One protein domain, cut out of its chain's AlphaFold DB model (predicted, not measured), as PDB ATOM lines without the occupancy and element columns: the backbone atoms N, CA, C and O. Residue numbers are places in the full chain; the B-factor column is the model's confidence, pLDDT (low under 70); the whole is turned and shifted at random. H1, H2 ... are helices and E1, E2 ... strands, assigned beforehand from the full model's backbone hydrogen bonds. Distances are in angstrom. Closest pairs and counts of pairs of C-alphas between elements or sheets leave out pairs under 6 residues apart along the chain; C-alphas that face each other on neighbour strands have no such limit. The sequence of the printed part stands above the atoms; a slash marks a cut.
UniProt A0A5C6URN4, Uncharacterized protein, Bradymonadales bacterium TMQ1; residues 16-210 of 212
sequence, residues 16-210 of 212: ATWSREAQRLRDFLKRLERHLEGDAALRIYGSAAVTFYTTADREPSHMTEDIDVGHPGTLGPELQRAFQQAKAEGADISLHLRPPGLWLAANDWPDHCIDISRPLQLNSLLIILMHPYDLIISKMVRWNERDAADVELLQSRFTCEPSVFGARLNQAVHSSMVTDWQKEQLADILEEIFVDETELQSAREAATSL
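AT A GLANCE: This is residues 16 to 210 of the 212 residues of an uncharacterized protein of Bradymonadales bacterium TMQ1 (UniProt A0A5C6URN4). A small, strongly twisted sheet of four strands, with H1 and H3 on one face, makes one end of the domain; H2, H6 and H7 pack together in the middle, and H8, H9 and H10 make the other end. The printed part has 195 residues, with ten named helices and four named strands in the order H1 E1 H2 E2 H3 E3 H4 H5 E4 H6 H7 H8 H9 H10. The sheet runs E3 E2 E1 E4, mixed, and the class is mixed, helices and strands. The whole is compact, with a radius of gyration of the C-alphas of 17.3 A and spans of 51 by 35 by 25 A.

IN THESE COORDINATES: H1, residues 20 to 33, is 19.9 A long and begins at C-alpha 20 (18.562, 59.596, -14.465). E1 is residues 40 to 45, H2 46 to 53, E2 66 to 70, H3 77 to 88 and E3 94 to 98. H4, residues 109 to 112, and H5, 117 to 120, come before E4, residues 125 to 129. H6 is residues 132 to 140, H7 145 to 157, H8 162 to 173 and H9 180 to 193, 20.3 A long. H10, residues 197 to 208, ends at C-alpha 208 (19.594, 18.037, -24.759).

HOW THE PARTS SIT: E1 and E4 are parallel, with N 42 and O 126 2.8 A apart; E2 and E1 are antiparallel, with N 70 and O 43 at 2.8 A; E3 and E2 are parallel, with N 67 and O 94 at 2.8 A. E2, H3 and E3 form a strand-helix-strand unit, two parallel neighbour strands with a helix between, its crossover right-handed. H1 and H3 on one face of the sheet make two layers, a sheet and helices; they touch, closest at the C-alphas of Leu 32 and Ala 86, 5.3 A. H2 is on the sheet, across E2 at 86 degrees on the local plane. H5 stands at the sheet's level; H4 only grazes it. H2 touches H6, closest at the C-alphas of Gly 46 and Leu 135, 6.7 A. H6 and H7 form a hairpin, as do H9 and H10. H8 touches H6 and H10, closest at the C-alphas of Tyr 133 and Phe 165, 6.1 A, and of Asn 170 and Ala 206, 5.8 A. Every O i to N i+4 pair is within hydrogen-bond range in H1, H2, H3, H6, H7, H8 and H10; H9 has 8 of 10, and H4 and H5 are too short for one.

THE WHOLE: The C-alphas farthest apart, of Glu 37 and Glu 197, are 53.6 A apart. The printed part has no cut; the link from H2 to E2 is long. Residues 72 to 75, 100 to 101, 176 to 177 and 187 to 210 are under 70 in pLDDT.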
ATOM      1  N   ALA A  16      24.087  59.969  -5.198       73.44
ATOM      2  CA  ALA A  16      24.662  60.995  -6.063       73.44
ATOM      3  C   ALA A  16      25.161  60.451  -7.416       73.44
ATOM      4  O   ALA A  16      25.382  61.225  -8.345       73.44
ATOM      5  N   THR A  17      25.342  59.134  -7.527       82.56
ATOM      6  CA  THR A  17      25.844  58.461  -8.733       82.56
ATOM      7  C   THR A  17      24.756  57.754  -9.532       82.56
ATOM      8  O   THR A  17      25.062  57.157 -10.555       82.56
ATOM      9  N   TRP A  18      23.493  57.824  -9.100       88.44
ATOM     10  CA  TRP A  18      22.413  57.132  -9.795       88.44
ATOM     11  C   TRP A  18      22.129  57.772 -11.149       88.44
ATOM     12  O   TRP A  18      21.973  58.992 -11.241       88.44
ATOM     13  N   SER A  19      21.964  56.935 -12.169       89.50
ATOM     14  CA  SER A  19      21.482  57.326 -13.485       89.50
ATOM     15  C   SER A  19      20.127  58.026 -13.386       89.50
ATOM     16  O   SER A  19      19.327  57.795 -12.468       89.50
ATOM     17  N   ARG A  20      19.836  58.883 -14.362       91.12
ATOM     18  CA  ARG A  20      18.562  59.596 -14.465       91.12
ATOM     19  C   ARG A  20      17.386  58.626 -14.473       91.12
ATOM     20  O   ARG A  20      16.345  58.920 -13.886       91.12
ATOM     21  N   GLU A  21      17.548  57.479 -15.122       92.19
ATOM     22  CA  GLU A  21      16.509  56.458 -15.163       92.19
ATOM     23  C   GLU A  21      16.267  55.818 -13.791       92.19
ATOM     24  O   GLU A  21      15.119  55.709 -13.360       92.19
ATOM     25  N   ALA A  22      17.326  55.467 -13.058       92.19
ATOM     26  CA  ALA A  22      17.195  54.937 -11.704       92.19
ATOM     27  C   ALA A  22      16.509  55.933 -10.758       92.19
ATOM     28  O   ALA A  22      15.634  55.551  -9.977       92.19
ATOM     29  N   GLN A  23      16.853  57.220 -10.868       92.19
ATOM     30  CA  GLN A  23      16.187  58.292 -10.124       92.19
ATOM     31  C   GLN A  23      14.702  58.391 -10.493       92.19
ATOM     32  O   GLN A  23      13.856  58.454  -9.604       92.19
ATOM     33  N   ARG A  24      14.360  58.325 -11.787       93.38
ATOM     34  CA  ARG A  24      12.967  58.368 -12.255       93.38
ATOM     35  C   ARG A  24      12.139  57.197 -11.718       93.38
ATOM     36  O   ARG A  24      11.024  57.412 -11.242       93.38
ATOM     37  N   LEU A  25      12.678  55.976 -11.769       95.19
ATOM     38  CA  LEU A  25      12.010  54.786 -11.232       95.19
ATOM     39  C   LEU A  25      11.836  54.883  -9.711       95.19
ATOM     40  O   LEU A  25      10.748  54.623  -9.199       95.19
ATOM     41  N   ARG A  26      12.871  55.319  -8.984       94.38
ATOM     42  CA  ARG A  26      12.796  55.568  -7.537       94.38
ATOM     43  C   ARG A  26      11.728  56.590  -7.189       94.38
ATOM     44  O   ARG A  26      10.943  56.353  -6.276       94.38
ATOM     45  N   ASP A  27      11.704  57.717  -7.892       94.25
ATOM     46  CA  ASP A  27      10.731  58.771  -7.645       94.25
ATOM     47  C   ASP A  27       9.320  58.226  -7.819       94.25
ATOM     48  O   ASP A  27       8.495  58.414  -6.931       94.25
ATOM     49  N   PHE A  28       9.055  57.469  -8.888       95.56
ATOM     50  CA  PHE A  28       7.779  56.777  -9.060       95.56
ATOM     51  C   PHE A  28       7.436  55.853  -7.887       95.56
ATOM     52  O   PHE A  28       6.329  55.950  -7.359       95.56
ATOM     53  N   LEU A  29       8.372  55.017  -7.424       95.94
ATOM     54  CA  LEU A  29       8.142  54.122  -6.284       95.94
ATOM     55  C   LEU A  29       7.870  54.895  -4.983       95.94
ATOM     56  O   LEU A  29       6.976  54.522  -4.228       95.94
ATOM     57  N   LYS A  30       8.549  56.025  -4.756       95.62
ATOM     58  CA  LYS A  30       8.247  56.941  -3.642       95.62
ATOM     59  C   LYS A  30       6.869  57.584  -3.785       95.62
ATOM     60  O   LYS A  30       6.181  57.809  -2.790       95.62
ATOM     61  N   ARG A  31       6.431  57.908  -5.009       95.69
ATOM     62  CA  ARG A  31       5.066  58.414  -5.228       95.69
ATOM     63  C   ARG A  31       4.029  57.346  -4.940       95.69
ATOM     64  O   ARG A  31       3.043  57.667  -4.293       95.69
ATOM     65  N   LEU A  32       4.280  56.118  -5.379       95.00
ATOM     66  CA  LEU A  32       3.438  54.964  -5.105       95.00
ATOM     67  C   LEU A  32       3.312  54.714  -3.597       95.00
ATOM     68  O   LEU A  32       2.196  54.601  -3.105       95.00
ATOM     69  N   GLU A  33       4.430  54.708  -2.863       95.50
ATOM     70  CA  GLU A  33       4.447  54.472  -1.413       95.50
ATOM     71  C   GLU A  33       3.605  55.481  -0.623       95.50
ATOM     72  O   GLU A  33       2.876  55.088   0.283       95.50
ATOM     73  N   ARG A  34       3.641  56.771  -0.984       96.19
ATOM     74  CA  ARG A  34       2.858  57.820  -0.295       96.19
ATOM     75  C   ARG A  34       1.346  57.585  -0.318       96.19
ATOM     76  O   ARG A  34       0.638  58.183   0.487       96.19
ATOM     77  N   HIS A  35       0.873  56.761  -1.247       95.50
ATOM     78  CA  HIS A  35      -0.538  56.439  -1.436       95.50
ATOM     79  C   HIS A  35      -0.918  55.053  -0.903       95.50
ATOM     80  O   HIS A  35      -2.068  54.637  -1.048       95.50
ATOM     81  N   LEU A  36       0.026  54.321  -0.309       93.88
ATOM     82  CA  LEU A  36      -0.263  53.038   0.317       93.88
ATOM     83  C   LEU A  36      -0.956  53.236   1.666       93.88
ATOM     84  O   LEU A  36      -0.561  54.068   2.479       93.88
ATOM     85  N   GLU A  37      -1.984  52.426   1.911       90.44
ATOM     86  CA  GLU A  37      -2.717  52.390   3.185       90.44
ATOM     87  C   GLU A  37      -2.057  51.443   4.209       90.44
ATOM     88  O   GLU A  37      -2.414  51.454   5.387       90.44
ATOM     89  N   GLY A  38      -1.066  50.656   3.778       90.12
ATOM     90  CA  GLY A  38      -0.319  49.703   4.590       90.12
ATOM     91  C   GLY A  38       0.913  49.170   3.858       90.12
ATOM     92  O   GLY A  38       1.296  49.685   2.806       90.12
ATOM     93  N   ASP A  39       1.529  48.131   4.415       92.00
ATOM     94  CA  ASP A  39       2.749  47.561   3.849       92.00
ATOM     95  C   ASP A  39       2.455  46.716   2.598       92.00
ATOM     96  O   ASP A  39       1.530  45.900   2.568       92.00
ATOM     97  N   ALA A  40       3.274  46.883   1.563       91.56
ATOM     98  CA  ALA A  40       3.177  46.161   0.301       91.56
ATOM     99  C   ALA A  40       4.553  45.680  -0.172       91.56
ATOM    100  O   ALA A  40       5.585  46.209   0.232       91.56
ATOM    101  N   ALA A  41       4.571  44.692  -1.069       91.06
ATOM    102  CA  ALA A  41       5.797  44.189  -1.679       91.06
ATOM    103  C   ALA A  41       5.667  44.084  -3.201       91.06
ATOM    104  O   ALA A  41       4.683  43.546  -3.713       91.06
ATOM    105  N   LEU A  42       6.689  44.545  -3.922       92.50
ATOM    106  CA  LEU A  42       6.830  44.401  -5.367       92.50
ATOM    107  C   LEU A  42       8.059  43.553  -5.672       92.50
ATOM    108  O   LEU A  42       9.180  43.928  -5.335       92.50
ATOM    109  N   ARG A  43       7.846  42.425  -6.352       92.12
ATOM    110  CA  ARG A  43       8.927  41.618  -6.925       92.12
ATOM    111  C   ARG A  43       9.190  42.082  -8.349       92.12
ATOM    112  O   ARG A  43       8.469  41.685  -9.259       92.12
ATOM    113  N   ILE A  44      10.165  42.961  -8.524       93.56
ATOM    114  CA  ILE A  44      10.499  43.579  -9.805       93.56
ATOM    115  C   ILE A  44      11.468  42.685 -10.580       93.56
ATOM    116  O   ILE A  44      12.437  42.151 -10.032       93.56
ATOM    117  N   TYR A  45      11.217  42.555 -11.879       92.50
ATOM    118  CA  TYR A  45      12.115  41.908 -12.829       92.50
ATOM    119  C   TYR A  45      12.136  42.691 -14.157       92.50
ATOM    120  O   TYR A  45      11.614  43.805 -14.238       92.50
ATOM    121  N   GLY A  46      12.796  42.160 -15.188       92.56
ATOM    122  CA  GLY A  46      12.913  42.834 -16.485       92.56
ATOM    123  C   GLY A  46      13.856  44.040 -16.440       92.56
ATOM    124  O   GLY A  46      14.726  44.135 -15.574       92.56
ATOM    125  N   SER A  47      13.719  44.968 -17.390       93.38
ATOM    126  CA  SER A  47      14.674  46.079 -17.539       93.38
ATOM    127  C   SER A  47      14.654  47.063 -16.361       93.38
ATOM    128  O   SER A  47      15.692  47.626 -16.039       93.38
ATOM    129  N   ALA A  48      13.536  47.212 -15.639       94.94
ATOM    130  CA  ALA A  48      13.508  47.998 -14.401       94.94
ATOM    131  C   ALA A  48      14.449  47.423 -13.323       94.94
ATOM    132  O   ALA A  48      15.155  48.178 -12.655       94.94
ATOM    133  N   ALA A  49      14.502  46.092 -13.177       94.44
ATOM    134  CA  ALA A  49      15.443  45.447 -12.261       94.44
ATOM    135  C   ALA A  49      16.898  45.641 -12.708       94.44
ATOM    136  O   ALA A  49      17.747  45.918 -11.866       94.44
ATOM    137  N   VAL A  50      17.175  45.564 -14.019       93.00
ATOM    138  CA  VAL A  50      18.510  45.855 -14.576       93.00
ATOM    139  C   VAL A  50      18.946  47.254 -14.174       93.00
ATOM    140  O   VAL A  50      20.007  47.393 -13.579       93.00
ATOM    141  N   THR A  51      18.099  48.265 -14.395       92.94
ATOM    142  CA  THR A  51      18.413  49.653 -14.038       92.94
ATOM    143  C   THR A  51      18.775  49.807 -12.561       92.94
ATOM    144  O   THR A  51      19.704  50.538 -12.227       92.94
ATOM    145  N   PHE A  52      18.082  49.112 -11.653       91.69
ATOM    146  CA  PHE A  52      18.424  49.157 -10.229       91.69
ATOM    147  C   PHE A  52      19.723  48.421  -9.877       91.69
ATOM    148  O   PHE A  52      20.377  48.765  -8.891       91.69
ATOM    149  N   TYR A  53      20.134  47.439 -10.673       90.44
ATOM    150  CA  TYR A  53      21.436  46.802 -10.515       90.44
ATOM    151  C   TYR A  53      22.591  47.629 -11.093       90.44
ATOM    152  O   TYR A  53      23.711  47.542 -10.587       90.44
ATOM    153  N   THR A  54      22.315  48.452 -12.102       87.50
ATOM    154  CA  THR A  54      23.305  49.218 -12.877       87.50
ATOM    155  C   THR A  54      23.206  50.724 -12.624       87.50
ATOM    156  O   THR A  54      23.572  51.544 -13.462       87.50
ATOM    157  N   THR A  55      22.707  51.127 -11.447       82.94
ATOM    158  CA  THR A  55      22.404  52.542 -11.149       82.94
ATOM    159  C   THR A  55      23.596  53.484 -11.317       82.94
ATOM    160  O   THR A  55      23.372  54.619 -11.706       82.94
ATOM    161  N   ALA A  56      24.832  53.042 -11.058       76.12
ATOM    162  CA  ALA A  56      26.051  53.856 -11.201       76.12
ATOM    163  C   ALA A  56      26.702  53.801 -12.594       76.12
ATOM    164  O   ALA A  56      27.735  54.444 -12.810       76.12
ATOM    165  N   ASP A  57      26.146  53.024 -13.522       74.81
ATOM    166  CA  ASP A  57      26.725  52.854 -14.849       74.81
ATOM    167  C   ASP A  57      26.329  54.006 -15.785       74.81
ATOM    168  O   ASP A  57      25.648  54.966 -15.408       74.81
ATOM    169  N   ARG A  58      26.798  53.945 -17.040       70.31
ATOM    170  CA  ARG A  58      26.368  54.899 -18.072       70.31
ATOM    171  C   ARG A  58      24.845  54.899 -18.176       70.31
ATOM    172  O   ARG A  58      24.215  53.855 -18.026       70.31
ATOM    173  N   GLU A  59      24.282  56.067 -18.495       78.19
ATOM    174  CA  GLU A  59      22.854  56.187 -18.792       78.19
ATOM    175  C   GLU A  59      22.433  55.083 -19.766       78.19
ATOM    176  O   GLU A  59      23.085  54.926 -20.810       78.19
ATOM    177  N   PRO A  60      21.384  54.309 -19.435       73.44
ATOM    178  CA  PRO A  60      20.927  53.258 -20.320       73.44
ATOM    179  C   PRO A  60      20.553  53.881 -21.665       73.44
ATOM    180  O   PRO A  60      19.983  54.973 -21.731       73.44
ATOM    181  N   SER A  61      20.855  53.177 -22.756       71.88
ATOM    182  CA  SER A  61      20.492  53.615 -24.110       71.88
ATOM    183  C   SER A  61      18.981  53.805 -24.273       71.88
ATOM    184  O   SER A  61      18.544  54.577 -25.127       71.88
ATOM    185  N   HIS A  62      18.186  53.137 -23.429       78.75
ATOM    186  CA  HIS A  62      16.731  53.184 -23.436       78.75
ATOM    187  C   HIS A  62      16.160  53.253 -22.016       78.75
ATOM    188  O   HIS A  62      16.517  52.461 -21.146       78.75
ATOM    189  N   MET A  63      15.203  54.156 -21.809       88.62
ATOM    190  CA  MET A  63      14.392  54.202 -20.589       88.62
ATOM    191  C   MET A  63      13.317  53.099 -20.629       88.62
ATOM    192  O   MET A  63      12.908  52.653 -21.704       88.62
ATOM    193  N   THR A  64      12.872  52.606 -19.474       90.25
ATOM    194  CA  THR A  64      11.769  51.636 -19.393       90.25
ATOM    195  C   THR A  64      10.434  52.360 -19.267       90.25
ATOM    196  O   THR A  64      10.280  53.278 -18.468       90.25
ATOM    197  N   GLU A  65       9.443  51.991 -20.069       92.12
ATOM    198  CA  GLU A  65       8.107  52.604 -19.993       92.12
ATOM    199  C   GLU A  65       7.262  51.966 -18.879       92.12
ATOM    200  O   GLU A  65       6.261  52.524 -18.420       92.12
ATOM    201  N   ASP A  66       7.690  50.797 -18.410       93.69
ATOM    202  CA  ASP A  66       6.999  49.968 -17.446       93.69
ATOM    203  C   ASP A  66       7.933  49.348 -16.394       93.69
ATOM    204  O   ASP A  66       9.159  49.286 -16.531       93.69
ATOM    205  N   ILE A  67       7.312  48.901 -15.303       94.25
ATOM    206  CA  ILE A  67       7.887  48.039 -14.275       94.25
ATOM    207  C   ILE A  67       7.114  46.722 -14.319       94.25
ATOM    208  O   ILE A  67       5.931  46.678 -13.971       94.25
ATOM    209  N   ASP A  68       7.790  45.649 -14.726       92.50
ATOM    210  CA  ASP A  68       7.253  44.295 -14.646       92.50
ATOM    211  C   ASP A  68       7.357  43.776 -13.201       92.50
ATOM    212  O   ASP A  68       8.428  43.768 -12.586       92.50
ATOM    213  N   VAL A  69       6.224  43.332 -12.657       90.56
ATOM    214  CA  VAL A  69       6.095  42.819 -11.292       90.56
ATOM    215  C   VAL A  69       5.620  41.376 -11.335       90.56
ATOM    216  O   VAL A  69       4.522  41.073 -11.815       90.56
ATOM    217  N   GLY A  70       6.439  40.481 -10.788       84.75
ATOM    218  CA  GLY A  70       6.112  39.073 -10.665       84.75
ATOM    219  C   GLY A  70       5.126  38.849  -9.525       84.75
ATOM    220  O   GLY A  70       5.466  39.043  -8.353       84.75
ATOM    221  N   HIS A  71       3.901  38.436  -9.846       73.44
ATOM    222  CA  HIS A  71       2.853  38.244  -8.845       73.44
ATOM    223  C   HIS A  71       1.934  37.068  -9.218       73.44
ATOM    224  O   HIS A  71       1.458  37.016 -10.351       73.44
ATOM    225  N   PRO A  72       1.609  36.141  -8.291       54.72
ATOM    226  CA  PRO A  72       0.747  34.982  -8.567       54.72
ATOM    227  C   PRO A  72      -0.739  35.323  -8.797       54.72
ATOM    228  O   PRO A  72      -1.585  34.436  -8.797       54.72
ATOM    229  N   GLY A  73      -1.089  36.597  -8.981       62.78
ATOM    230  CA  GLY A  73      -2.471  37.066  -9.066       62.78
ATOM    231  C   GLY A  73      -2.561  38.570  -9.315       62.78
ATOM    232  O   GLY A  73      -1.595  39.188  -9.754       62.78
ATOM    233  N   THR A  74      -3.700  39.178  -8.994       59.78
ATOM    234  CA  THR A  74      -3.914  40.628  -9.125       59.78
ATOM    235  C   THR A  74      -3.220  41.417  -8.011       59.78
ATOM    236  O   THR A  74      -3.053  40.900  -6.906       59.78
ATOM    237  N   LEU A  75      -2.877  42.687  -8.273       67.69
ATOM    238  CA  LEU A  75      -2.508  43.636  -7.217       67.69
ATOM    239  C   LEU A  75      -3.659  43.667  -6.212       67.69
ATOM    240  O   LEU A  75      -4.830  43.641  -6.607       67.69
ATOM    241  N   GLY A  76      -3.335  43.755  -4.925       77.50
ATOM    242  CA  GLY A  76      -4.346  44.099  -3.934       77.50
ATOM    243  C   GLY A  76      -5.048  45.409  -4.334       77.50
ATOM    244  O   GLY A  76      -4.408  46.287  -4.926       77.50
ATOM    245  N   PRO A  77      -6.348  45.570  -4.028       82.06
ATOM    246  CA  PRO A  77      -7.113  46.764  -4.401       82.06
ATOM    247  C   PRO A  77      -6.471  48.066  -3.890       82.06
ATOM    248  O   PRO A  77      -6.577  49.105  -4.539       82.06
ATOM    249  N   GLU A  78      -5.765  47.997  -2.762       84.00
ATOM    250  CA  GLU A  78      -4.999  49.098  -2.173       84.00
ATOM    251  C   GLU A  78      -3.828  49.526  -3.064       84.00
ATOM    252  O   GLU A  78      -3.725  50.688  -3.447       84.00
ATOM    253  N   LEU A  79      -2.991  48.578  -3.489       85.44
ATOM    254  CA  LEU A  79      -1.844  48.847  -4.355       85.44
ATOM    255  C   LEU A  79      -2.277  49.324  -5.752       85.44
ATOM    256  O   LEU A  79      -1.639  50.193  -6.344       85.44
ATOM    257  N   GLN A  80      -3.406  48.817  -6.263       88.62
ATOM    258  CA  GLN A  80      -4.000  49.318  -7.503       88.62
ATOM    259  C   GLN A  80      -4.476  50.773  -7.362       88.62
ATOM    260  O   GLN A  80      -4.244  51.579  -8.266       88.62
ATOM    261  N   ARG A  81      -5.118  51.129  -6.241       91.06
ATOM    262  CA  ARG A  81      -5.537  52.509  -5.946       91.06
ATOM    263  C   ARG A  81      -4.330  53.440  -5.836       91.06
ATOM    264  O   ARG A  81      -4.324  54.482  -6.492       91.06
ATOM    265  N   ALA A  82      -3.305  53.024  -5.095       92.06
ATOM    266  CA  ALA A  82      -2.066  53.775  -4.938       92.06
ATOM    267  C   ALA A  82      -1.383  54.037  -6.289       92.06
ATOM    268  O   ALA A  82      -0.947  55.153  -6.570       92.06
ATOM    269  N   PHE A  83      -1.372  53.037  -7.178       91.88
ATOM    270  CA  PHE A  83      -0.844  53.187  -8.532       91.88
ATOM    271  C   PHE A  83      -1.621  54.213  -9.367       91.88
ATOM    272  O   PHE A  83      -1.011  55.066 -10.014       91.88
ATOM    273  N   GLN A  84      -2.958  54.185  -9.336       91.69
ATOM    274  CA  GLN A  84      -3.769  55.178 -10.057       91.69
ATOM    275  C   GLN A  84      -3.520  56.603  -9.547       91.69
ATOM    276  O   GLN A  84      -3.444  57.537 -10.346       91.69
ATOM    277  N   GLN A  85      -3.346  56.771  -8.234       93.31
ATOM    278  CA  GLN A  85      -3.028  58.066  -7.631       93.31
ATOM    279  C   GLN A  85      -1.623  58.545  -8.021       93.31
ATOM    280  O   GLN A  85      -1.470  59.683  -8.458       93.31
ATOM    281  N   ALA A  86      -0.615  57.668  -7.980       91.88
ATOM    282  CA  ALA A  86       0.735  57.991  -8.440       91.88
ATOM    283  C   ALA A  86       0.762  58.402  -9.926       91.88
ATOM    284  O   ALA A  86       1.430  59.373 -10.288       91.88
ATOM    285  N   LYS A  87      -0.012  57.720 -10.783       89.38
ATOM    286  CA  LYS A  87      -0.148  58.066 -12.207       89.38
ATOM    287  C   LYS A  87      -0.833  59.420 -12.413       89.38
ATOM    288  O   LYS A  87      -0.398  60.200 -13.259       89.38
ATOM    289  N   ALA A  88      -1.861  59.734 -11.622       89.75
ATOM    290  CA  ALA A  88      -2.550  61.027 -11.670       89.75
ATOM    291  C   ALA A  88      -1.632  62.215 -11.314       89.75
ATOM    292  O   ALA A  88      -1.865  63.329 -11.776       89.75
ATOM    293  N   GLU A  89      -0.551  61.980 -10.565       91.25
ATOM    294  CA  GLU A  89       0.501  62.972 -10.295       91.25
ATOM    295  C   GLU A  89       1.524  63.125 -11.441       91.25
ATOM    296  O   GLU A  89       2.587  63.726 -11.263       91.25
ATOM    297  N   GLY A  90       1.233  62.570 -12.620       83.94
ATOM    298  CA  GLY A  90       2.081  62.679 -13.806       83.94
ATOM    299  C   GLY A  90       3.258  61.708 -13.817       83.94
ATOM    300  O   GLY A  90       4.263  61.979 -14.472       83.94
ATOM    301  N   ALA A  91       3.175  60.602 -13.074       80.44
ATOM    302  CA  ALA A  91       4.185  59.560 -13.148       80.44
ATOM    303  C   ALA A  91       3.913  58.651 -14.361       80.44
ATOM    304  O   ALA A  91       3.003  57.823 -14.341       80.44
ATOM    305  N   ASP A  92       4.692  58.839 -15.427       85.94
ATOM    306  CA  ASP A  92       4.553  58.115 -16.698       85.94
ATOM    307  C   ASP A  92       5.349  56.799 -16.687       85.94
ATOM    308  O   ASP A  92       6.329  56.615 -17.409       85.94
ATOM    309  N   ILE A  93       4.988  55.919 -15.751       92.38
ATOM    310  CA  ILE A  93       5.504  54.550 -15.638       92.38
ATOM    311  C   ILE A  93       4.306  53.627 -15.464       92.38
ATOM    312  O   ILE A  93       3.483  53.820 -14.565       92.38
ATOM    313  N   SER A  94       4.198  52.620 -16.324       91.44
ATOM    314  CA  SER A  94       3.179  51.580 -16.188       91.44
ATOM    315  C   SER A  94       3.645  50.486 -15.227       91.44
ATOM    316  O   SER A  94       4.830  50.184 -15.150       91.44
ATOM    317  N   LEU A  95       2.725  49.870 -14.483       89.81
ATOM    318  CA  LEU A  95       3.034  48.703 -13.656       89.81
ATOM    319  C   LEU A  95       2.360  47.478 -14.268       89.81
ATOM    320  O   LEU A  95       1.131  47.405 -14.341       89.81
ATOM    321  N   HIS A  96       3.168  46.532 -14.736       88.88
ATOM    322  CA  HIS A  96       2.700  45.332 -15.411       88.88
ATOM    323  C   HIS A  96       2.776  44.142 -14.472       88.88
ATOM    324  O   HIS A  96       3.846  43.656 -14.123       88.88
ATOM    325  N   LEU A  97       1.605  43.657 -14.074       85.56
ATOM    326  CA  LEU A  97       1.505  42.395 -13.366       85.56
ATOM    327  C   LEU A  97       1.670  41.242 -14.319       85.56
ATOM    328  O   LEU A  97       0.973  41.142 -15.332       85.56
ATOM    329  N   ARG A  98       2.554  40.338 -13.943       84.38
ATOM    330  CA  ARG A  98       2.883  39.212 -14.782       84.38
ATOM    331  C   ARG A  98       2.709  37.950 -13.940       84.38
ATOM    332  O   ARG A  98       3.325  37.849 -12.875       84.38
ATOM    333  N   PRO A  99       1.832  37.020 -14.356       74.88
ATOM    334  CA  PRO A  99       1.682  35.752 -13.665       74.88
ATOM    335  C   PRO A  99       2.952  34.898 -13.798       74.88
ATOM    336  O   PRO A  99       3.635  34.978 -14.825       74.88
ATOM    337  N   PRO A 100       3.243  34.043 -12.799       68.56
ATOM    338  CA  PRO A 100       4.294  33.040 -12.893       68.56
ATOM    339  C   PRO A 100       4.169  32.220 -14.185       68.56
ATOM    340  O   PRO A 100       3.059  31.866 -14.588       68.56
ATOM    341  N   GLY A 101       5.299  31.939 -14.836       67.69
ATOM    342  CA  GLY A 101       5.370  31.199 -16.104       67.69
ATOM    343  C   GLY A 101       5.472  32.059 -17.368       67.69
ATOM    344  O   GLY A 101       5.857  31.552 -18.416       67.69
ATOM    345  N   LEU A 102       5.224  33.376 -17.294       72.38
ATOM    346  CA  LEU A 102       5.494  34.275 -18.433       72.38
ATOM    347  C   LEU A 102       6.980  34.592 -18.636       72.38
ATOM    348  O   LEU A 102       7.355  35.161 -19.660       72.38
ATOM    349  N   TRP A 103       7.823  34.245 -17.672       75.31
ATOM    350  CA  TRP A 103       9.267  34.394 -17.755       75.31
ATOM    351  C   TRP A 103       9.943  33.138 -17.221       75.31
ATOM    352  O   TRP A 103       9.384  32.405 -16.402       75.31
ATOM    353  N   LEU A 104      11.160  32.914 -17.697       82.19
ATOM    354  CA  LEU A 104      11.991  31.800 -17.285       82.19
ATOM    355  C   LEU A 104      12.825  32.199 -16.066       82.19
ATOM    356  O   LEU A 104      13.583  33.162 -16.119       82.19
ATOM    357  N   ALA A 105      12.674  31.457 -14.975       85.19
ATOM    358  CA  ALA A 105      13.469  31.577 -13.755       85.19
ATOM    359  C   ALA A 105      13.430  30.235 -13.011       85.19
ATOM    360  O   ALA A 105      12.485  29.463 -13.198       85.19
ATOM    361  N   ALA A 106      14.425  29.935 -12.172       84.75
ATOM    362  CA  ALA A 106      14.384  28.682 -11.414       84.75
ATOM    363  C   ALA A 106      13.265  28.677 -10.368       84.75
ATOM    364  O   ALA A 106      12.901  29.725  -9.852       84.75
ATOM    365  N   ASN A 107      12.742  27.504 -10.007       83.50
ATOM    366  CA  ASN A 107      11.583  27.386  -9.106       83.50
ATOM    367  C   ASN A 107      11.760  28.070  -7.741       83.50
ATOM    368  O   ASN A 107      10.793  28.573  -7.176       83.50
ATOM    369  N   ASP A 108      12.984  28.095  -7.225       86.19
ATOM    370  CA  ASP A 108      13.371  28.719  -5.957       86.19
ATOM    371  C   ASP A 108      13.814  30.186  -6.121       86.19
ATOM    372  O   ASP A 108      14.276  30.790  -5.159       86.19
ATOM    373  N   TRP A 109      13.665  30.808  -7.303       85.81
ATOM    374  CA  TRP A 109      13.998  32.227  -7.508       85.81
ATOM    375  C   TRP A 109      13.425  33.175  -6.436       85.81
ATOM    376  O   TRP A 109      14.145  34.111  -6.079       85.81
ATOM    377  N   PRO A 110      12.208  32.970  -5.869       85.50
ATOM    378  CA  PRO A 110      11.690  33.859  -4.832       85.50
ATOM    379  C   PRO A 110      12.538  33.869  -3.556       85.50
ATOM    380  O   PRO A 110      12.506  34.866  -2.834       85.50
ATOM    381  N   ASP A 111      13.286  32.792  -3.295       86.38
ATOM    382  CA  ASP A 111      14.146  32.630  -2.118       86.38
ATOM    383  C   ASP A 111      15.517  33.304  -2.296       86.38
ATOM    384  O   ASP A 111      16.222  33.543  -1.317       86.38
ATOM    385  N   HIS A 112      15.885  33.650  -3.536       86.81
ATOM    386  CA  HIS A 112      17.174  34.268  -3.889       86.81
ATOM    387  C   HIS A 112      17.049  35.736  -4.299       86.81
ATOM    388  O   HIS A 112      17.990  36.325  -4.832       86.81
ATOM    389  N   CYS A 113      15.887  36.346  -4.083       89.25
ATOM    390  CA  CYS A 113      15.684  37.743  -4.421       89.25
ATOM    391  C   CYS A 113      16.470  38.711  -3.520       89.25
ATOM    392  O   CYS A 113      16.823  38.401  -2.383       89.25
ATOM    393  N   ILE A 114      16.676  39.931  -4.020       90.38
ATOM    394  CA  ILE A 114      17.456  40.978  -3.354       90.38
ATOM    395  C   ILE A 114      16.536  42.133  -2.940       90.38
ATOM    396  O   ILE A 114      15.906  42.759  -3.786       90.38
ATOM    397  N   ASP A 115      16.468  42.434  -1.642       91.88
ATOM    398  CA  ASP A 115      15.748  43.604  -1.121       91.88
ATOM    399  C   ASP A 115      16.571  44.889  -1.316       91.88
ATOM    400  O   ASP A 115      17.695  45.006  -0.821       91.88
ATOM    401  N   ILE A 116      15.990  45.865  -2.017       91.94
ATOM    402  CA  ILE A 116      16.587  47.183  -2.275       91.94
ATOM    403  C   ILE A 116      15.775  48.349  -1.686       91.94
ATOM    404  O   ILE A 116      16.032  49.513  -2.000       91.94
ATOM    405  N   SER A 117      14.813  48.077  -0.807       91.88
ATOM    406  CA  SER A 117      13.908  49.091  -0.231       91.88
ATOM    407  C   SER A 117      14.664  50.152   0.557       91.88
ATOM    408  O   SER A 117      14.400  51.349   0.435       91.88
ATOM    409  N   ARG A 118      15.671  49.722   1.328       90.25
ATOM    410  CA  ARG A 118      16.502  50.623   2.132       90.25
ATOM    411  C   ARG A 118      17.324  51.590   1.263       90.25
ATOM    412  O   ARG A 118      17.242  52.787   1.532       90.25
ATOM    413  N   PRO A 119      18.066  51.143   0.227       88.88
ATOM    414  CA  PRO A 119      18.676  52.043  -0.758       88.88
ATOM    415  C   PRO A 119      17.694  53.025  -1.412       88.88
ATOM    416  O   PRO A 119      18.051  54.167  -1.678       88.88
ATOM    417  N   LEU A 120      16.446  52.611  -1.646       90.62
ATOM    418  CA  LEU A 120      15.420  53.480  -2.230       90.62
ATOM    419  C   LEU A 120      14.809  54.474  -1.230       90.62
ATOM    420  O   LEU A 120      14.148  55.425  -1.657       90.62
ATOM    421  N   GLN A 121      15.091  54.314   0.069       92.75
ATOM    422  CA  GLN A 121      14.470  55.031   1.187       92.75
ATOM    423  C   GLN A 121      12.948  54.818   1.261       92.75
ATOM    424  O   GLN A 121      12.195  55.774   1.451       92.75
ATOM    425  N   LEU A 122      12.515  53.573   1.076       93.81
ATOM    426  CA  LEU A 122      11.124  53.145   1.212       93.81
ATOM    427  C   LEU A 122      10.927  52.472   2.578       93.81
ATOM    428  O   LEU A 122      11.825  51.786   3.070       93.81
ATOM    429  N   ASN A 123       9.772  52.699   3.197       94.44
ATOM    430  CA  ASN A 123       9.422  52.222   4.539       94.44
ATOM    431  C   ASN A 123       8.266  51.215   4.537       94.44
ATOM    432  O   ASN A 123       8.297  50.267   5.315       94.44
ATOM    433  N   SER A 124       7.270  51.417   3.675       94.00
ATOM    434  CA  SER A 124       6.059  50.590   3.569       94.00
ATOM    435  C   SER A 124       5.961  49.870   2.227       94.00
ATOM    436  O   SER A 124       5.104  49.009   2.046       94.00
ATOM    437  N   LEU A 125       6.845  50.181   1.280       94.88
ATOM    438  CA  LEU A 125       6.942  49.481   0.010       94.88
ATOM    439  C   LEU A 125       8.245  48.680  -0.076       94.88
ATOM    440  O   LEU A 125       9.313  49.221  -0.354       94.88
ATOM    441  N   LEU A 126       8.130  47.367   0.111       94.38
ATOM    442  CA  LEU A 126       9.223  46.418  -0.048       94.38
ATOM    443  C   LEU A 126       9.502  46.190  -1.542       94.38
ATOM    444  O   LEU A 126       8.653  45.679  -2.274       94.38
ATOM    445  N   ILE A 127      10.694  46.552  -2.004       94.25
ATOM    446  CA  ILE A 127      11.146  46.355  -3.382       94.25
ATOM    447  C   ILE A 127      12.155  45.221  -3.424       94.25
ATOM    448  O   ILE A 127      13.265  45.319  -2.905       94.25
ATOM    449  N   ILE A 128      11.745  44.153  -4.089       93.56
ATOM    450  CA  ILE A 128      12.464  42.895  -4.176       93.56
ATOM    451  C   ILE A 128      12.863  42.695  -5.634       93.56
ATOM    452  O   ILE A 128      11.998  42.591  -6.498       93.56
ATOM    453  N   LEU A 129      14.153  42.626  -5.927       93.50
ATOM    454  CA  LEU A 129      14.654  42.341  -7.264       93.50
ATOM    455  C   LEU A 129      14.875  40.845  -7.461       93.50
ATOM    456  O   LEU A 129      15.408  40.164  -6.586       93.50
ATOM    457  N   MET A 130      14.529  40.351  -8.647       91.81
ATOM    458  CA  MET A 130      14.982  39.042  -9.113       91.81
ATOM    459  C   MET A 130      16.515  38.974  -9.115       91.81
ATOM    460  O   MET A 130      17.171  39.940  -9.509       91.81
ATOM    461  N   HIS A 131      17.087  37.848  -8.687       90.69
ATOM    462  CA  HIS A 131      18.538  37.657  -8.646       90.69
ATOM    463  C   HIS A 131      19.179  37.870 -10.036       90.69
ATOM    464  O   HIS A 131      18.583  37.436 -11.024       90.69
ATOM    465  N   PRO A 132      20.392  38.455 -10.158       91.31
ATOM    466  CA  PRO A 132      21.033  38.684 -11.457       91.31
ATOM    467  C   PRO A 132      21.114  37.444 -12.361       91.31
ATOM    468  O   PRO A 132      20.786  37.541 -13.537       91.31
ATOM    469  N   TYR A 133      21.459  36.269 -11.813       90.38
ATOM    470  CA  TYR A 133      21.419  34.994 -12.555       90.38
ATOM    471  C   TYR A 133      20.061  34.740 -13.229       90.38
ATOM    472  O   TYR A 133      20.006  34.466 -14.423       90.38
ATOM    473  N   ASP A 134      18.964  34.858 -12.482       91.06
ATOM    474  CA  ASP A 134      17.614  34.637 -13.014       91.06
ATOM    475  C   ASP A 134      17.160  35.729 -13.953       91.06
ATOM    476  O   ASP A 134      16.453  35.464 -14.920       91.06
ATOM    477  N   LEU A 135      17.587  36.957 -13.687       92.12
ATOM    478  CA  LEU A 135      17.293  38.075 -14.554       92.12
ATOM    479  C   LEU A 135      17.948  37.876 -15.927       92.12
ATOM    480  O   LEU A 135      17.272  38.070 -16.935       92.12
ATOM    481  N   ILE A 136      19.203  37.413 -15.977       90.81
ATOM    482  CA  ILE A 136      19.886  37.032 -17.225       90.81
ATOM    483  C   ILE A 136      19.128  35.897 -17.923       90.81
ATOM    484  O   ILE A 136      18.758  36.037 -19.088       90.81
ATOM    485  N   ILE A 137      18.815  34.814 -17.205       89.19
ATOM    486  CA  ILE A 137      18.061  33.669 -17.743       89.19
ATOM    487  C   ILE A 137      16.712  34.117 -18.334       89.19
ATOM    488  O   ILE A 137      16.338  33.702 -19.430       89.19
ATOM    489  N   SER A 138      15.994  35.017 -17.657       89.94
ATOM    490  CA  SER A 138      14.696  35.519 -18.120       89.94
ATOM    491  C   SER A 138      14.781  36.313 -19.429       89.94
ATOM    492  O   SER A 138      13.823  36.336 -20.203       89.94
ATOM    493  N   LYS A 139      15.931  36.945 -19.696       89.81
ATOM    494  CA  LYS A 139      16.199  37.725 -20.913       89.81
ATOM    495  C   LYS A 139      16.603  36.859 -22.093       89.81
ATOM    496  O   LYS A 139      16.209  37.156 -23.222       89.81
ATOM    497  N   MET A 140      17.293  35.754 -21.821       82.94
ATOM    498  CA  MET A 140      17.709  34.778 -22.829       82.94
ATOM    499  C   MET A 140      16.550  34.164 -23.610       82.94
ATOM    500  O   MET A 140      16.757  33.725 -24.721       82.94
ATOM    501  N   VAL A 141      15.323  34.155 -23.090       76.56
ATOM    502  CA  VAL A 141      14.172  33.579 -23.815       76.56
ATOM    503  C   VAL A 141      13.612  34.503 -24.899       76.56
ATOM    504  O   VAL A 141      12.951  34.040 -25.823       76.56
ATOM    505  N   ARG A 142      13.814  35.820 -24.776       75.62
ATOM    506  CA  ARG A 142      13.279  36.815 -25.725       75.62
ATOM    507  C   ARG A 142      14.333  37.314 -26.706       75.62
ATOM    508  O   ARG A 142      13.972  37.679 -27.820       75.62
ATOM    509  N   TRP A 143      15.578  37.410 -26.228       78.44
ATOM    510  CA  TRP A 143      16.814  37.701 -26.965       78.44
ATOM    511  C   TRP A 143      16.669  38.670 -28.144       78.44
ATOM    512  O   TRP A 143      16.939  38.357 -29.299       78.44
ATOM    513  N   ASN A 144      16.231  39.886 -27.829       86.81
ATOM    514  CA  ASN A 144      16.338  41.037 -28.727       86.81
ATOM    515  C   ASN A 144      17.569  41.886 -28.358       86.81
ATOM    516  O   ASN A 144      18.178  41.685 -27.308       86.81
ATOM    517  N   GLU A 145      17.897  42.881 -29.186       87.06
ATOM    518  CA  GLU A 145      19.057  43.769 -28.979       87.06
ATOM    519  C   GLU A 145      19.089  44.420 -27.584       87.06
ATOM    520  O   GLU A 145      20.152  44.558 -26.980       87.06
ATOM    521  N   ARG A 146      17.922  44.787 -27.037       88.56
ATOM    522  CA  ARG A 146      17.820  45.374 -25.693       88.56
ATOM    523  C   ARG A 146      18.096  44.340 -24.605       88.56
ATOM    524  O   ARG A 146      18.769  44.648 -23.628       88.56
ATOM    525  N   ASP A 147      17.568  43.130 -24.757       89.19
ATOM    526  CA  ASP A 147      17.806  42.041 -23.814       89.19
ATOM    527  C   ASP A 147      19.282  41.609 -23.816       89.19
ATOM    528  O   ASP A 147      19.825  41.387 -22.736       89.19
ATOM    529  N   ALA A 148      19.948  41.591 -24.975       87.75
ATOM    530  CA  ALA A 148      21.389  41.345 -25.075       87.75
ATOM    531  C   ALA A 148      22.209  42.428 -24.347       87.75
ATOM    532  O   ALA A 148      23.032  42.105 -23.492       87.75
ATOM    533  N   ALA A 149      21.919  43.711 -24.596       88.31
ATOM    534  CA  ALA A 149      22.591  44.820 -23.914       88.31
ATOM    535  C   ALA A 149      22.391  44.783 -22.387       88.31
ATOM    536  O   ALA A 149      23.325  45.023 -21.622       88.31
ATOM    537  N   ASP A 150      21.184  44.446 -21.927       90.31
ATOM    538  CA  ASP A 150      20.900  44.288 -20.500       90.31
ATOM    539  C   ASP A 150      21.699  43.117 -19.885       90.31
ATOM    540  O   ASP A 150      22.167  43.227 -18.750       90.31
ATOM    541  N   VAL A 151      21.879  42.005 -20.611       89.44
ATOM    542  CA  VAL A 151      22.698  40.864 -20.161       89.44
ATOM    543  C   VAL A 151      24.174  41.245 -20.064       89.44
ATOM    544  O   VAL A 151      24.789  40.979 -19.031       89.44
ATOM    545  N   GLU A 152      24.725  41.920 -21.075       86.75
ATOM    546  CA  GLU A 152      26.110  42.411 -21.057       86.75
ATOM    547  C   GLU A 152      26.360  43.351 -19.869       86.75
ATOM    548  O   GLU A 152      27.354  43.211 -19.148       86.75
ATOM    549  N   LEU A 153      25.429  44.277 -19.609       86.81
ATOM    550  CA  LEU A 153      25.506  45.186 -18.466       86.81
ATOM    551  C   LEU A 153      25.519  44.422 -17.138       86.81
ATOM    552  O   LEU A 153      26.380  44.678 -16.292       86.81
ATOM    553  N   LEU A 154      24.621  43.448 -16.959       88.12
ATOM    554  CA  LEU A 154      24.598  42.617 -15.753       88.12
ATOM    555  C   LEU A 154      25.902  41.824 -15.586       88.12
ATOM    556  O   LEU A 154      26.466  41.812 -14.493       88.12
ATOM    557  N   GLN A 155      26.423  41.212 -16.650       86.12
ATOM    558  CA  GLN A 155      27.682  40.458 -16.610       86.12
ATOM    559  C   GLN A 155      28.901  41.344 -16.321       86.12
ATOM    560  O   GLN A 155      29.852  40.896 -15.681       86.12
ATOM    561  N   SER A 156      28.870  42.617 -16.727       82.62
ATOM    562  CA  SER A 156      29.932  43.575 -16.397       82.62
ATOM    563  C   SER A 156      29.987  43.914 -14.900       82.62
ATOM    564  O   SER A 156      31.045  44.284 -14.381       82.62
ATOM    565  N   ARG A 157      28.857  43.767 -14.189       81.06
ATOM    566  CA  ARG A 157      28.719  44.124 -12.771       81.06
ATOM    567  C   ARG A 157      28.780  42.927 -11.832       81.06
ATOM    568  O   ARG A 157      29.288  43.056 -10.716       81.06
ATOM    569  N   PHE A 158      28.271  41.782 -12.272       81.81
ATOM    570  CA  PHE A 158      28.199  40.557 -11.490       81.81
ATOM    571  C   PHE A 158      29.013  39.462 -12.158       81.81
ATOM    572  O   PHE A 158      28.757  39.078 -13.297       81.81
ATOM    573  N   THR A 159      29.951  38.891 -11.406       79.94
ATOM    574  CA  THR A 159      30.616  37.660 -11.825       79.94
ATOM    575  C   THR A 159      29.598  36.528 -11.811       79.94
ATOM    576  O   THR A 159      29.153  36.094 -10.747       79.94
ATOM    577  N   CYS A 160      29.219  36.067 -13.000       77.62
ATOM    578  CA  CYS A 160      28.392  34.883 -13.154       77.62
ATOM    579  C   CYS A 160      29.291  33.648 -13.130       77.62
ATOM    580  O   CYS A 160      29.951  33.346 -14.118       77.62
ATOM    581  N   GLU A 161      29.335  32.939 -12.003       81.62
ATOM    582  CA  GLU A 161      30.028  31.656 -11.926       81.62
ATOM    583  C   GLU A 161      29.323  30.640 -12.840       81.62
ATOM    584  O   GLU A 161      28.138  30.362 -12.621       81.62
ATOM    585  N   PRO A 162      30.022  30.036 -13.818       77.62
ATOM    586  CA  PRO A 162      29.397  29.157 -14.809       77.62
ATOM    587  C   PRO A 162      28.641  27.981 -14.187       77.62
ATOM    588  O   PRO A 162      27.540  27.640 -14.610       77.62
ATOM    589  N   SER A 163      29.192  27.394 -13.119       76.62
ATOM    590  CA  SER A 163      28.561  26.271 -12.411       76.62
ATOM    591  C   SER A 163      27.251  26.662 -11.715       76.62
ATOM    592  O   SER A 163      26.280  25.903 -11.743       76.62
ATOM    593  N   VAL A 164      27.196  27.862 -11.128       82.12
ATOM    594  CA  VAL A 164      25.991  28.397 -10.486       82.12
ATOM    595  C   VAL A 164      24.972  28.773 -11.552       82.12
ATOM    596  O   VAL A 164      23.817  28.362 -11.453       82.12
ATOM    597  N   PHE A 165      25.402  29.483 -12.599       84.06
ATOM    598  CA  PHE A 165      24.558  29.849 -13.732       84.06
ATOM    599  C   PHE A 165      23.916  28.610 -14.375       84.06
ATOM    600  O   PHE A 165      22.696  28.552 -14.509       84.06
ATOM    601  N   GLY A 166      24.713  27.585 -14.694       79.62
ATOM    602  CA  GLY A 166      24.231  26.333 -15.278       79.62
ATOM    603  C   GLY A 166      23.223  25.613 -14.379       79.62
ATOM    604  O   GLY A 166      22.185  25.157 -14.853       79.62
ATOM    605  N   ALA A 167      23.458  25.581 -13.062       82.38
ATOM    606  CA  ALA A 167      22.508  25.005 -12.113       82.38
ATOM    607  C   ALA A 167      21.183  25.790 -12.047       82.38
ATOM    608  O   ALA A 167      20.115  25.173 -12.010       82.38
ATOM    609  N   ARG A 168      21.239  27.133 -12.048       87.12
ATOM    610  CA  ARG A 168      20.054  28.012 -12.104       87.12
ATOM    611  C   ARG A 168      19.264  27.776 -13.392       87.12
ATOM    612  O   ARG A 168      18.060  27.538 -13.329       87.12
ATOM    613  N   LEU A 169      19.944  27.798 -14.538       85.50
ATOM    614  CA  LEU A 169      19.346  27.598 -15.855       85.50
ATOM    615  C   LEU A 169      18.675  26.229 -15.952       85.50
ATOM    616  O   LEU A 169      17.515  26.148 -16.345       85.50
ATOM    617  N   ASN A 170      19.362  25.166 -15.528       81.50
ATOM    618  CA  ASN A 170      18.806  23.819 -15.544       81.50
ATOM    619  C   ASN A 170      17.503  23.739 -14.735       81.50
ATOM    620  O   ASN A 170      16.505  23.197 -15.206       81.50
ATOM    621  N   GLN A 171      17.479  24.318 -13.533       85.06
ATOM    622  CA  GLN A 171      16.258  24.360 -12.728       85.06
ATOM    623  C   GLN A 171      15.154  25.217 -13.360       85.06
ATOM    624  O   GLN A 171      13.981  24.869 -13.238       85.06
ATOM    625  N   ALA A 172      15.509  26.326 -14.012       85.19
ATOM    626  CA  ALA A 172      14.558  27.181 -14.709       85.19
ATOM    627  C   ALA A 172      13.884  26.430 -15.852       85.19
ATOM    628  O   ALA A 172      12.664  26.362 -15.900       85.19
ATOM    629  N   VAL A 173      14.673  25.786 -16.707       79.31
ATOM    630  CA  VAL A 173      14.210  24.994 -17.851       79.31
ATOM    631  C   VAL A 173      13.302  23.831 -17.430       79.31
ATOM    632  O   VAL A 173      12.309  23.544 -18.098       79.31
ATOM    633  N   HIS A 174      13.617  23.181 -16.308       77.25
ATOM    634  CA  HIS A 174      12.828  22.075 -15.757       77.25
ATOM    635  C   HIS A 174      11.704  22.541 -14.818       77.25
ATOM    636  O   HIS A 174      11.061  21.722 -14.153       77.25
ATOM    637  N   SER A 175      11.442  23.848 -14.736       77.31
ATOM    638  CA  SER A 175      10.281  24.358 -14.022       77.31
ATOM    639  C   SER A 175       8.997  23.898 -14.708       77.31
ATOM    640  O   SER A 175       8.852  23.979 -15.928       77.31
ATOM    641  N   SER A 176       8.010  23.479 -13.911       63.06
ATOM    642  CA  SER A 176       6.685  23.080 -14.403       63.06
ATOM    643  C   SER A 176       5.908  24.222 -15.072       63.06
ATOM    644  O   SER A 176       4.798  24.005 -15.550       63.06
ATOM    645  N   MET A 177       6.446  25.443 -15.043       69.31
ATOM    646  CA  MET A 177       5.841  26.645 -15.605       69.31
ATOM    647  C   MET A 177       6.422  27.038 -16.971       69.31
ATOM    648  O   MET A 177       5.952  28.016 -17.549       69.31
ATOM    649  N   VAL A 178       7.411  26.301 -17.490       71.56
ATOM    650  CA  VAL A 178       8.041  26.583 -18.789       71.56
ATOM    651  C   VAL A 178       7.306  25.874 -19.915       71.56
ATOM    652  O   VAL A 178       7.107  24.659 -19.897       71.56
ATOM    653  N   THR A 179       6.930  26.653 -20.921       74.00
ATOM    654  CA  THR A 179       6.309  26.166 -22.157       74.00
ATOM    655  C   THR A 179       7.346  25.581 -23.114       74.00
ATOM    656  O   THR A 179       8.504  25.997 -23.112       74.00
ATOM    657  N   ASP A 180       6.937  24.658 -23.983       74.31
ATOM    658  CA  ASP A 180       7.858  24.046 -24.954       74.31
ATOM    659  C   ASP A 180       8.451  25.077 -25.930       74.31
ATOM    660  O   ASP A 180       9.637  25.013 -26.234       74.31
ATOM    661  N   TRP A 181       7.692  26.118 -26.287       75.56
ATOM    662  CA  TRP A 181       8.199  27.250 -27.073       75.56
ATOM    663  C   TRP A 181       9.386  27.960 -26.400       75.56
ATOM    664  O   TRP A 181      10.369  28.289 -27.058       75.56
ATOM    665  N   GLN A 182       9.339  28.167 -25.079       73.12
ATOM    666  CA  GLN A 182      10.450  28.794 -24.351       73.12
ATOM    667  C   GLN A 182      11.682  27.881 -24.297       73.12
ATOM    668  O   GLN A 182      12.802  28.383 -24.295       73.12
ATOM    669  N   LYS A 183      11.488  26.554 -24.268       70.94
ATOM    670  CA  LYS A 183      12.593  25.585 -24.330       70.94
ATOM    671  C   LYS A 183      13.269  25.597 -25.700       70.94
ATOM    672  O   LYS A 183      14.492  25.583 -25.753       70.94
ATOM    673  N   GLU A 184      12.485  25.667 -26.777       72.62
ATOM    674  CA  GLU A 184      12.999  25.769 -28.149       72.62
ATOM    675  C   GLU A 184      13.832  27.043 -28.339       72.62
ATOM    676  O   GLU A 184      14.971  26.954 -28.783       72.62
ATOM    677  N   GLN A 185      13.327  28.208 -27.909       72.56
ATOM    678  CA  GLN A 185      14.081  29.470 -27.992       72.56
ATOM    679  C   GLN A 185      15.421  29.402 -27.243       72.56
ATOM    680  O   GLN A 185      16.440  29.865 -27.746       72.56
ATOM    681  N   LEU A 186      15.449  28.799 -26.050       72.69
ATOM    682  CA  LEU A 186      16.692  28.655 -25.288       72.69
ATOM    683  C   LEU A 186      17.723  27.785 -26.001       72.69
ATOM    684  O   LEU A 186      18.903  28.110 -25.942       72.69
ATOM    685  N   ALA A 187      17.304  26.687 -26.633       68.25
ATOM    686  CA  ALA A 187      18.229  25.775 -27.297       68.25
ATOM    687  C   ALA A 187      19.047  26.495 -28.382       68.25
ATOM    688  O   ALA A 187      20.259  26.300 -28.443       68.25
ATOM    689  N   ASP A 188      18.407  27.381 -29.148       66.19
ATOM    690  CA  ASP A 188      19.055  28.171 -30.202       66.19
ATOM    691  C   ASP A 188      20.043  29.208 -29.631       66.19
ATOM    692  O   ASP A 188      21.104  29.461 -30.196       66.19
ATOM    693  N   ILE A 189      19.721  29.788 -28.472       67.12
ATOM    694  CA  ILE A 189      20.437  30.936 -27.892       67.12
ATOM    695  C   ILE A 189      21.609  30.505 -27.003       67.12
ATOM    696  O   ILE A 189      22.612  31.212 -26.887       67.12
ATOM    697  N   LEU A 190      21.526  29.321 -26.387       65.94
ATOM    698  CA  LEU A 190      22.625  28.768 -25.593       65.94
ATOM    699  C   LEU A 190      23.893  28.562 -26.434       65.94
ATOM    700  O   LEU A 190      24.990  28.688 -25.896       65.94
ATOM    701  N   GLU A 191      23.760  28.315 -27.740       58.19
ATOM    702  CA  GLU A 191      24.901  28.193 -28.657       58.19
ATOM    703  C   GLU A 191      25.613  29.524 -28.936       58.19
ATOM    704  O   GLU A 191      26.799  29.518 -29.262       58.19
ATOM    705  N   GLU A 192      24.926  30.658 -28.769       57.25
ATOM    706  CA  GLU A 192      25.476  31.996 -29.025       57.25
ATOM    707  C   GLU A 192      26.152  32.621 -27.792       57.25
ATOM    708  O   GLU A 192      27.058  33.441 -27.931       57.25
ATOM    709  N   ILE A 193      25.718  32.251 -26.582       56.50
ATOM    710  CA  ILE A 193      26.141  32.906 -25.329       56.50
ATOM    711  C   ILE A 193      27.406  32.285 -24.734       56.50
ATOM    712  O   ILE A 193      28.213  32.988 -24.122       56.50
ATOM    713  N   PHE A 194      27.597  30.976 -24.896       55.44
ATOM    714  CA  PHE A 194      28.747  30.282 -24.326       55.44
ATOM    715  C   PHE A 194      29.886  30.192 -25.341       55.44
ATOM    716  O   PHE A 194      29.836  29.431 -26.302       55.44
ATOM    717  N   VAL A 195      30.935  30.975 -25.092       45.22
ATOM    718  CA  VAL A 195      32.152  31.022 -25.921       45.22
ATOM    719  C   VAL A 195      33.110  29.863 -25.591       45.22
ATOM    720  O   VAL A 195      33.939  29.491 -26.421       45.22
ATOM    721  N   ASP A 196      32.998  29.273 -24.395       55.22
ATOM    722  CA  ASP A 196      33.778  28.105 -23.968       55.22
ATOM    723  C   ASP A 196      33.019  26.807 -24.290       55.22
ATOM    724  O   ASP A 196      31.903  26.590 -23.811       55.22
ATOM    725  N   GLU A 197      33.636  25.918 -25.080       54.94
ATOM    726  CA  GLU A 197      33.050  24.625 -25.469       54.94
ATOM    727  C   GLU A 197      32.644  23.761 -24.267       54.94
ATOM    728  O   GLU A 197      31.706  22.977 -24.372       54.94
ATOM    729  N   THR A 198      33.296  23.904 -23.114       56.62
ATOM    730  CA  THR A 198      33.017  23.136 -21.891       56.62
ATOM    731  C   THR A 198      31.763  23.644 -21.177       56.62
ATOM    732  O   THR A 198      30.954  22.854 -20.675       56.62
ATOM    733  N   GLU A 199      31.580  24.966 -21.141       55.06
ATOM    734  CA  GLU A 199      30.375  25.612 -20.604       55.06
ATOM    735  C   GLU A 199      29.183  25.370 -21.528       55.06
ATOM    736  O   GLU A 199      28.109  24.988 -21.062       55.06
ATOM    737  N   LEU A 200      29.414  25.473 -22.840       57.56
ATOM    738  CA  LEU A 200      28.440  25.133 -23.867       57.56
ATOM    739  C   LEU A 200      28.051  23.655 -23.794       57.56
ATOM    740  O   LEU A 200      26.871  23.345 -23.879       57.56
ATOM    741  N   GLN A 201      28.999  22.737 -23.592       54.97
ATOM    742  CA  GLN A 201      28.716  21.308 -23.445       54.97
ATOM    743  C   GLN A 201      27.891  21.025 -22.182       54.97
ATOM    744  O   GLN A 201      26.937  20.257 -22.243       54.97
ATOM    745  N   SER A 202      28.183  21.695 -21.064       58.50
ATOM    746  CA  SER A 202      27.403  21.560 -19.823       58.50
ATOM    747  C   SER A 202      25.984  22.130 -19.971       58.50
ATOM    748  O   SER A 202      25.013  21.529 -19.504       58.50
ATOM    749  N   ALA A 203      25.841  23.269 -20.656       54.44
ATOM    750  CA  ALA A 203      24.549  23.866 -20.984       54.44
ATOM    751  C   ALA A 203      23.763  23.014 -21.995       54.44
ATOM    752  O   ALA A 203      22.564  22.801 -21.818       54.44
ATOM    753  N   ARG A 204      24.441  22.456 -23.007       56.88
ATOM    754  CA  ARG A 204      23.882  21.499 -23.970       56.88
ATOM    755  C   ARG A 204      23.463  20.212 -23.289       56.88
ATOM    756  O   ARG A 204      22.407  19.713 -23.621       56.88
ATOM    757  N   GLU A 205      24.202  19.669 -22.333       60.84
ATOM    758  CA  GLU A 205      23.782  18.468 -21.598       60.84
ATOM    759  C   GLU A 205      22.518  18.724 -20.766       60.84
ATOM    760  O   GLU A 205      21.624  17.880 -20.748       60.84
ATOM    761  N   ALA A 206      22.387  19.916 -20.173       55.91
ATOM    762  CA  ALA A 206      21.164  20.351 -19.493       55.91
ATOM    763  C   ALA A 206      19.990  20.635 -20.456       55.91
ATOM    764  O   ALA A 206      18.829  20.507 -20.066       55.91
ATOM    765  N   ALA A 207      20.280  21.021 -21.704       48.88
ATOM    766  CA  ALA A 207      19.283  21.337 -22.727       48.88
ATOM    767  C   ALA A 207      18.940  20.156 -23.662       48.88
ATOM    768  O   ALA A 207      17.854  20.086 -24.213       48.88
ATOM    769  N   THR A 208      19.818  19.177 -23.847       48.97
ATOM    770  CA  THR A 208      19.594  18.037 -24.759       48.97
ATOM    771  C   THR A 208      18.717  16.973 -24.097       48.97
ATOM    772  O   THR A 208      18.044  16.209 -24.785       48.97
ATOM    773  N   SER A 209      18.601  16.990 -22.763       46.78
ATOM    774  CA  SER A 209      17.524  16.300 -22.042       46.78
ATOM    775  C   SER A 209      16.125  16.894 -22.289       46.78
ATOM    776  O   SER A 209      15.169  16.421 -21.686       46.78
ATOM    777  N   LEU A 210      15.978  17.914 -23.150       45.03
ATOM    778  CA  LEU A 210      14.698  18.572 -23.459       45.03
ATOM    779  C   LEU A 210      13.942  17.993 -24.657       45.03
ATOM    780  O   LEU A 210      12.789  18.370 -24.860       45.03
TER     781      LEU A 210